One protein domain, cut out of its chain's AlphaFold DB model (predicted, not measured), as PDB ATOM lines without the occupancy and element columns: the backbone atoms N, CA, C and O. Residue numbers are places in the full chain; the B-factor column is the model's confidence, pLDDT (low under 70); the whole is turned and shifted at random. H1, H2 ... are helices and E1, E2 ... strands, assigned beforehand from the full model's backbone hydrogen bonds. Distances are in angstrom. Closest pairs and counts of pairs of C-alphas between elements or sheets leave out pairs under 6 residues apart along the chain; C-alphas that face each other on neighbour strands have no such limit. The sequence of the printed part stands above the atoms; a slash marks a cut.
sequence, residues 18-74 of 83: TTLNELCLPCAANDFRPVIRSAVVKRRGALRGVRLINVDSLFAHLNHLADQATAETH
ATOM      1  N   THR A  18      -6.966   6.631 -39.143       94.56
ATOM      2  CA  THR A  18      -7.528   5.575 -39.999       94.56
ATOM      3  C   THR A  18      -6.488   4.497 -40.262       94.56
ATOM      4  O   THR A  18      -6.724   3.347 -39.916       94.56
ATOM      5  N   THR A  19      -5.293   4.894 -40.697       94.94
ATOM      6  CA  THR A  19      -4.169   3.977 -40.928       94.94
ATOM      7  C   THR A  19      -3.806   3.209 -39.656       94.94
ATOM      8  O   THR A  19      -3.702   1.990 -39.659       94.94
ATOM      9  N   LEU A  20      -3.686   3.896 -38.514       95.44
ATOM     10  CA  LEU A  20      -3.410   3.221 -37.241       95.44
ATOM     11  C   LEU A  20      -4.516   2.237 -36.835       95.44
ATOM     12  O   LEU A  20      -4.218   1.223 -36.211       95.44
ATOM     13  N   ASN A  21      -5.778   2.523 -37.159       94.88
ATOM     14  CA  ASN A  21      -6.877   1.589 -36.935       94.88
ATOM     15  C   ASN A  21      -6.768   0.367 -37.848       94.88
ATOM     16  O   ASN A  21      -6.870  -0.738 -37.333       94.88
ATOM     17  N   GLU A  22      -6.524   0.548 -39.144       95.81
ATOM     18  CA  GLU A  22      -6.340  -0.553 -40.102       95.81
ATOM     19  C   GLU A  22      -5.197  -1.480 -39.688       95.81
ATOM     20  O   GLU A  22      -5.303  -2.691 -39.812       95.81
ATOM     21  N   LEU A  23      -4.132  -0.942 -39.097       95.50
ATOM     22  CA  LEU A  23      -3.007  -1.750 -38.630       95.50
ATOM     23  C   LEU A  23      -3.302  -2.548 -37.345       95.50
ATOM     24  O   LEU A  23      -2.685  -3.585 -37.101       95.50
ATOM     25  N   CYS A  24      -4.214  -2.071 -36.490       95.69
ATOM     26  CA  CYS A  24      -4.429  -2.635 -35.148       95.69
ATOM     27  C   CYS A  24      -5.801  -3.282 -34.915       95.69
ATOM     28  O   CYS A  24      -6.002  -3.927 -33.881       95.69
ATOM     29  N   LEU A  25      -6.751  -3.087 -35.830       95.12
ATOM     30  CA  LEU A  25      -8.080  -3.682 -35.815       95.12
ATOM     31  C   LEU A  25      -8.198  -4.701 -36.943       95.12
ATOM     32  O   LEU A  25      -7.715  -4.433 -38.038       95.12
ATOM     33  N   PRO A  26      -8.901  -5.821 -36.729       95.69
ATOM     34  CA  PRO A  26      -9.283  -6.692 -37.828       95.69
ATOM     35  C   PRO A  26     -10.156  -5.910 -38.816       95.69
ATOM     36  O   PRO A  26     -11.186  -5.355 -38.424       95.69
ATOM     37  N   CYS A  27      -9.742  -5.837 -40.077       95.62
ATOM     38  CA  CYS A  27     -10.488  -5.179 -41.142       95.62
ATOM     39  C   CYS A  27     -10.190  -5.829 -42.497       95.62
ATOM     40  O   CYS A  27      -9.261  -6.620 -42.626       95.62
ATOM     41  N   ALA A  28     -10.961  -5.476 -43.525       95.06
ATOM     42  CA  ALA A  28     -10.749  -6.020 -44.865       95.06
ATOM     43  C   ALA A  28      -9.345  -5.702 -45.416       95.06
ATOM     44  O   ALA A  28      -8.749  -6.542 -46.072       95.06
ATOM     45  N   ALA A  29      -8.790  -4.527 -45.098       90.88
ATOM     46  CA  ALA A  29      -7.477  -4.100 -45.588       90.88
ATOM     47  C   ALA A  29      -6.295  -4.901 -45.011       90.88
ATOM     48  O   ALA A  29      -5.191  -4.804 -45.534       90.88
ATOM     49  N   ASN A  30      -6.502  -5.660 -43.930       93.12
ATOM     50  CA  ASN A  30      -5.472  -6.504 -43.325       93.12
ATOM     51  C   ASN A  30      -5.892  -7.975 -43.236       93.12
ATOM     52  O   ASN A  30      -5.412  -8.688 -42.358       93.12
ATOM     53  N   ASP A  31      -6.833  -8.415 -44.075       95.75
ATOM     54  CA  ASP A  31      -7.381  -9.779 -44.067       95.75
ATOM     55  C   ASP A  31      -7.884 -10.229 -42.687       95.75
ATOM     56  O   ASP A  31      -7.795 -11.399 -42.306       95.75
ATOM     57  N   PHE A  32      -8.395  -9.278 -41.902       94.88
ATOM     58  CA  PHE A  32      -8.800  -9.470 -40.513       94.88
ATOM     59  C   PHE A  32      -7.673  -9.986 -39.599       94.88
ATOM     60  O   PHE A  32      -7.937 -10.551 -38.534       94.88
ATOM     61  N   ARG A  33      -6.412  -9.744 -39.972       95.62
ATOM     62  CA  ARG A  33      -5.195 -10.092 -39.230       95.62
ATOM     63  C   ARG A  33      -4.460  -8.812 -38.825       95.62
ATOM     64  O   ARG A  33      -3.663  -8.279 -39.595       95.62
ATOM     65  N   PRO A  34      -4.697  -8.301 -37.604       94.81
ATOM     66  CA  PRO A  34      -3.997  -7.123 -37.111       94.81
ATOM     67  C   PRO A  34      -2.485  -7.345 -37.107       94.81
ATOM     68  O   PRO A  34      -1.992  -8.270 -36.461       94.81
ATOM     69  N   VAL A  35      -1.752  -6.461 -37.777       95.31
ATOM     70  CA  VAL A  35      -0.284  -6.511 -37.841       95.31
ATOM     71  C   VAL A  35       0.369  -5.947 -36.580       95.31
ATOM     72  O   VAL A  35       1.494  -6.307 -36.243       95.31
ATOM     73  N   ILE A  36      -0.334  -5.071 -35.851       95.88
ATOM     74  CA  ILE A  36       0.201  -4.380 -34.674       95.88
ATOM     75  C   ILE A  36      -0.653  -4.636 -33.436       95.88
ATOM     76  O   ILE A  36      -1.883  -4.513 -33.440       95.88
ATOM     77  N   ARG A  37       0.019  -4.923 -32.315       96.31
ATOM     78  CA  ARG A  37      -0.635  -5.177 -31.026       96.31
ATOM     79  C   ARG A  37      -1.309  -3.918 -30.475       96.31
ATOM     80  O   ARG A  37      -0.699  -2.852 -30.349       96.31
ATOM     81  N   SER A  38      -2.560  -4.060 -30.044       96.50
ATOM     82  CA  SER A  38      -3.294  -3.012 -29.332       96.50
ATOM     83  C   SER A  38      -4.200  -3.586 -28.244       96.50
ATOM     84  O   SER A  38      -4.613  -4.739 -28.305       96.50
ATOM     85  N   ALA A  39      -4.514  -2.767 -27.241       95.81
ATOM     86  CA  ALA A  39      -5.397  -3.124 -26.137       95.81
ATOM     87  C   ALA A  39      -6.414  -2.010 -25.883       95.81
ATOM     88  O   ALA A  39      -6.129  -0.828 -26.085       95.81
ATOM     89  N   VAL A  40      -7.606  -2.372 -25.413       95.50
ATOM     90  CA  VAL A  40      -8.619  -1.404 -24.985       95.50
ATOM     91  C   VAL A  40      -8.661  -1.385 -23.468       95.50
ATOM     92  O   VAL A  40      -9.015  -2.375 -22.838       95.50
ATOM     93  N   VAL A  41      -8.335  -0.237 -22.880       95.00
ATOM     94  CA  VAL A  41      -8.451  -0.026 -21.436       95.00
ATOM     95  C   VAL A  41      -9.775   0.668 -21.155       95.00
ATOM     96  O   VAL A  41     -10.033   1.772 -21.644       95.00
ATOM     97  N   LYS A  42     -10.626   0.023 -20.358       95.25
ATOM     98  CA  LYS A  42     -11.940   0.537 -19.962       95.25
ATOM     99  C   LYS A  42     -12.006   0.636 -18.441       95.25
ATOM    100  O   LYS A  42     -11.764  -0.343 -17.745       95.25
ATOM    101  N   ARG A  43     -12.336   1.822 -17.922       92.62
ATOM    102  CA  ARG A  43     -12.625   2.007 -16.491       92.62
ATOM    103  C   ARG A  43     -14.037   1.508 -16.179       92.62
ATOM    104  O   ARG A  43     -14.927   1.612 -17.026       92.62
ATOM    105  N   ARG A  44     -14.252   0.997 -14.963       92.31
ATOM    106  CA  ARG A  44     -15.581   0.586 -14.486       92.31
ATOM    107  C   ARG A  44     -16.556   1.767 -14.601       92.31
ATOM    108  O   ARG A  44     -16.228   2.865 -14.169       92.31
ATOM    109  N   GLY A  45     -17.713   1.544 -15.226       91.38
ATOM    110  CA  GLY A  45     -18.735   2.576 -15.465       91.38
ATOM    111  C   GLY A  45     -18.530   3.454 -16.709       91.38
ATOM    112  O   GLY A  45     -19.433   4.198 -17.072       91.38
ATOM    113  N   ALA A  46     -17.396   3.368 -17.414       92.12
ATOM    114  CA  ALA A  46     -17.207   4.128 -18.650       92.12
ATOM    115  C   ALA A  46     -18.011   3.521 -19.814       92.12
ATOM    116  O   ALA A  46     -17.995   2.306 -20.013       92.12
ATOM    117  N   LEU A  47     -18.647   4.357 -20.642       91.69
ATOM    118  CA  LEU A  47     -19.366   3.893 -21.839       91.69
ATOM    119  C   LEU A  47     -18.413   3.350 -22.915       91.69
ATOM    120  O   LEU A  47     -18.703   2.343 -23.558       91.69
ATOM    121  N   ARG A  48     -17.247   3.982 -23.093       89.69
ATOM    122  CA  ARG A  48     -16.245   3.618 -24.110       89.69
ATOM    123  C   ARG A  48     -14.856   3.478 -23.492       89.69
ATOM    124  O   ARG A  48     -14.505   4.206 -22.566       89.69
ATOM    125  N   GLY A  49     -14.075   2.531 -24.005       92.56
ATOM    126  CA  GLY A  49     -12.672   2.349 -23.629       92.56
ATOM    127  C   GLY A  49     -11.725   3.219 -24.456       92.56
ATOM    128  O   GLY A  49     -12.089   3.733 -25.515       92.56
ATOM    129  N   VAL A  50     -10.490   3.354 -23.980       93.44
ATOM    130  CA  VAL A  50      -9.397   4.013 -24.703       93.44
ATOM    131  C   VAL A  50      -8.519   2.943 -25.338       93.44
ATOM    132  O   VAL A  50      -8.024   2.056 -24.643       93.44
ATOM    133  N   ARG A  51      -8.299   3.039 -26.653       94.31
ATOM    134  CA  ARG A  51      -7.365   2.156 -27.356       94.31
ATOM    135  C   ARG A  51      -5.928   2.620 -27.142       94.31
ATOM    136  O   ARG A  51      -5.580   3.769 -27.431       94.31
ATOM    137  N   LEU A  52      -5.111   1.701 -26.650       95.81
ATOM    138  CA  LEU A  52      -3.672   1.828 -26.505       95.81
ATOM    139  C   LEU A  52      -2.990   0.958 -27.557       95.81
ATOM    140  O   LEU A  52      -3.321  -0.211 -27.719       95.81
ATOM    141  N   ILE A  53      -2.032   1.543 -28.259       96.00
ATOM    142  CA  ILE A  53      -1.179   0.884 -29.244       96.00
ATOM    143  C   ILE A  53       0.148   0.547 -28.566       96.00
ATOM    144  O   ILE A  53       0.718   1.403 -27.868       96.00
ATOM    145  N   ASN A  54       0.624  -0.684 -28.758       96.25
ATOM    146  CA  ASN A  54       1.964  -1.093 -28.355       96.25
ATOM    147  C   ASN A  54       2.978  -0.457 -29.318       96.25
ATOM    148  O   ASN A  54       2.917  -0.677 -30.525       96.25
ATOM    149  N   VAL A  55       3.857   0.384 -28.778       94.81
ATOM    150  CA  VAL A  55       4.759   1.226 -29.577       94.81
ATOM    151  C   VAL A  55       5.848   0.386 -30.240       94.81
ATOM    152  O   VAL A  55       6.121   0.588 -31.417       94.81
ATOM    153  N   ASP A  56       6.376  -0.617 -29.541       95.69
ATOM    154  CA  ASP A  56       7.423  -1.499 -30.070       95.69
ATOM    155  C   ASP A  56       6.918  -2.308 -31.266       95.69
ATOM    156  O   ASP A  56       7.570  -2.377 -32.299       95.69
ATOM    157  N   SER A  57       5.705  -2.863 -31.165       96.25
ATOM    158  CA  SER A  57       5.057  -3.577 -32.270       96.25
ATOM    159  C   SER A  57       4.818  -2.674 -33.480       96.25
ATOM    160  O   SER A  57       4.929  -3.150 -34.605       96.25
ATOM    161  N   LEU A  58       4.490  -1.395 -33.260       95.81
ATOM    162  CA  LEU A  58       4.309  -0.419 -34.333       95.81
ATOM    163  C   LEU A  58       5.634  -0.138 -35.046       95.81
ATOM    164  O   LEU A  58       5.692  -0.239 -36.266       95.81
ATOM    165  N   PHE A  59       6.695   0.179 -34.304       96.06
ATOM    166  CA  PHE A  59       7.993   0.467 -34.912       96.06
ATOM    167  C   PHE A  59       8.637  -0.760 -35.551       96.06
ATOM    168  O   PHE A  59       9.211  -0.626 -36.620       96.06
ATOM    169  N   ALA A  60       8.480  -1.954 -34.975       96.69
ATOM    170  CA  ALA A  60       8.947  -3.186 -35.605       96.69
ATOM    171  C   ALA A  60       8.330  -3.381 -37.000       96.69
ATOM    172  O   ALA A  60       9.039  -3.707 -37.947       96.69
ATOM    173  N   HIS A  61       7.027  -3.118 -37.146       95.25
ATOM    174  CA  HIS A  61       6.357  -3.179 -38.444       95.25
ATOM    175  C   HIS A  61       6.849  -2.089 -39.408       95.25
ATOM    176  O   HIS A  61       7.120  -2.380 -40.567       95.25
ATOM    177  N   LEU A  62       7.006  -0.847 -38.935       95.00
ATOM    178  CA  LEU A  62       7.504   0.253 -39.770       95.00
ATOM    179  C   LEU A  62       8.944   0.028 -40.241       95.00
ATOM    180  O   LEU A  62       9.251   0.319 -41.392       95.00
ATOM    181  N   ASN A  63       9.802  -0.517 -39.379       95.62
ATOM    182  CA  ASN A  63      11.174  -0.863 -39.736       95.62
ATOM    183  C   ASN A  63      11.193  -1.976 -40.786       95.62
ATOM    184  O   ASN A  63      11.866  -1.833 -41.795       95.62
ATOM    185  N   HIS A  64      10.374  -3.018 -40.615       95.19
ATOM    186  CA  HIS A  64      10.248  -4.075 -41.617       95.19
ATOM    187  C   HIS A  64       9.825  -3.534 -42.993       95.19
ATOM    188  O   HIS A  64      10.395  -3.929 -44.005       95.19
ATOM    189  N   LEU A  65       8.872  -2.595 -43.038       93.00
ATOM    190  CA  LEU A  65       8.476  -1.935 -44.288       93.00
ATOM    191  C   LEU A  65       9.612  -1.099 -44.898       93.00
ATOM    192  O   LEU A  65       9.780  -1.085 -46.114       93.00
ATOM    193  N   ALA A  66      10.390  -0.399 -44.068       93.31
ATOM    194  CA  ALA A  66      11.535   0.383 -44.530       93.31
ATOM    195  C   ALA A  66      12.651  -0.510 -45.107       93.31
ATOM    196  O   ALA A  66      13.242  -0.177 -46.137       93.31
ATOM    197  N   ASP A  67      12.893  -1.665 -44.486       94.00
ATOM    198  CA  ASP A  67      13.864  -2.652 -44.965       94.00
ATOM    199  C   ASP A  67      13.438  -3.220 -46.331       94.00
ATOM    200  O   ASP A  67      14.258  -3.318 -47.244       94.00
ATOM    201  N   GLN A  68      12.143  -3.513 -46.512       88.38
ATOM    202  CA  GLN A  68      11.596  -3.981 -47.792       88.38
ATOM    203  C   GLN A  68      11.708  -2.928 -48.902       88.38
ATOM    204  O   GLN A  68      12.145  -3.248 -50.004       88.38
ATOM    205  N   ALA A  69      11.404  -1.663 -48.605       82.44
ATOM    206  CA  ALA A  69      11.538  -0.578 -49.580       82.44
ATOM    207  C   ALA A  69      12.993  -0.374 -50.052       82.44
ATOM    208  O   ALA A  69      13.247   0.013 -51.195       82.44
ATOM    209  N   THR A  70      13.963  -0.646 -49.176       74.31
ATOM    210  CA  THR A  70      15.389  -0.521 -49.506       74.31
ATOM    211  C   THR A  70      15.854  -1.636 -50.449       74.31
ATOM    212  O   THR A  70      16.693  -1.381 -51.313       74.31
ATOM    213  N   ALA A  71      15.283  -2.840 -50.342       60.62
ATOM    214  CA  ALA A  71      15.630  -3.975 -51.201       60.62
ATOM    215  C   ALA A  71      15.195  -3.774 -52.667       60.62
ATOM    216  O   ALA A  71      15.965  -4.069 -53.575       60.62
ATOM    217  N   GLU A  72      14.017  -3.195 -52.913       57.91
ATOM    218  CA  GLU A  72      13.475  -3.007 -54.273       57.91
ATOM    219  C   GLU A  72      14.156  -1.864 -55.050       57.91
ATOM    220  O   GLU A  72      14.185  -1.852 -56.279       57.91
ATOM    221  N   THR A  73      14.757  -0.897 -54.348       56.72
ATOM    222  CA  THR A  73      15.373   0.281 -54.987       56.72
ATOM    223  C   THR A  73      16.743  -0.029 -55.618       56.72
ATOM    224  O   THR A  73      17.269   0.781 -56.383       56.72
ATOM    225  N   HIS A  74      17.342  -1.190 -55.333       54.41
ATOM    226  CA  HIS A  74      18.657  -1.548 -55.875       54.41
ATOM    227  C   HIS A  74      18.589  -2.247 -57.245       54.41
ATOM    228  O   HIS A  74      19.547  -2.169 -58.003       54.41
TER     229      HIS A  74
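Overview. This is residues 18 to 74 of the 83 residues of an uncharacterized protein of Rariglobus hedericola (UniProt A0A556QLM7). A two-stranded hairpin, E1 and E2, and a long helix, H2, follow one another end to end along one long, loose rod, and the short helix H1 with the loop after it sits to one side where hairpin and helix join. The far part of H2 with the last residues, 62 to 74, sticks out free and makes much of the length. The printed part has 57 residues with two named helices and two named strands, in the order H1, E1, E2, H2; the sheet has the order E1 - E2 and is antiparallel, and the class is mixed, helices and strands. The whole is loose, with a radius of gyration of the C-alphas of 14.6 A, and spans 55 by 24 by 15 A.

Arrangement. Begin with H1, residues 18 to 24, and look at its last residue: the closest C-alphas of H1 and E1, residues 38 to 41, are those of Cys 24 and Ser 38, 5.9 A apart. The closest C-alphas of H1 and E2, residues 50 to 53, are those of Cys 24 and Ile 53, 7.6 A apart. E1 and E2 form a hairpin of antiparallel neighbours, with 153 degrees between their directions. Look for N 39 and O 52, 2.9 A apart, and N 52 and O 39, 2.8 A apart, both within hydrogen-bond range. C-alphas 38 and 53 face each other at 4.4 A. H2, residues 55 to 72, is apart from E1, while H1 and H2 are near each other, with 5 pairs of C-alphas within 10 A. In H1 and H2 every O i to N i+4 pair is within hydrogen-bond range.

Along the chain. Find C-alpha 18 at (-7.528, 5.575, -39.999); from there H1 runs 10.0 A to Cys 24. E1 goes 9.9 A from Ser 38 to Val 41, and E2 goes 9.9 A from Val 50, whose C-alpha is at (-9.397, 4.013, -24.703), to Ile 53. H2 runs 26.5 A from Val 55 to Glu 72, whose C-alpha you find at (13.475, -3.007, -54.273).

Size, cuts and confidence. Look for the two C-alphas farthest apart at Gly 45 and His 74, 55.2 A from each other. Without the stretch that stands free, residues 62 to 74, the body spans 33 by 24 by 15 A. The printed part has no cut. The link from H1 to E1, residues 25 to 37, is long; that from E1 to E2 is short and that from E2 to H2 is tight. The mean pLDDT of the printed part is 91.4, and residues 71 to 74 are under 70.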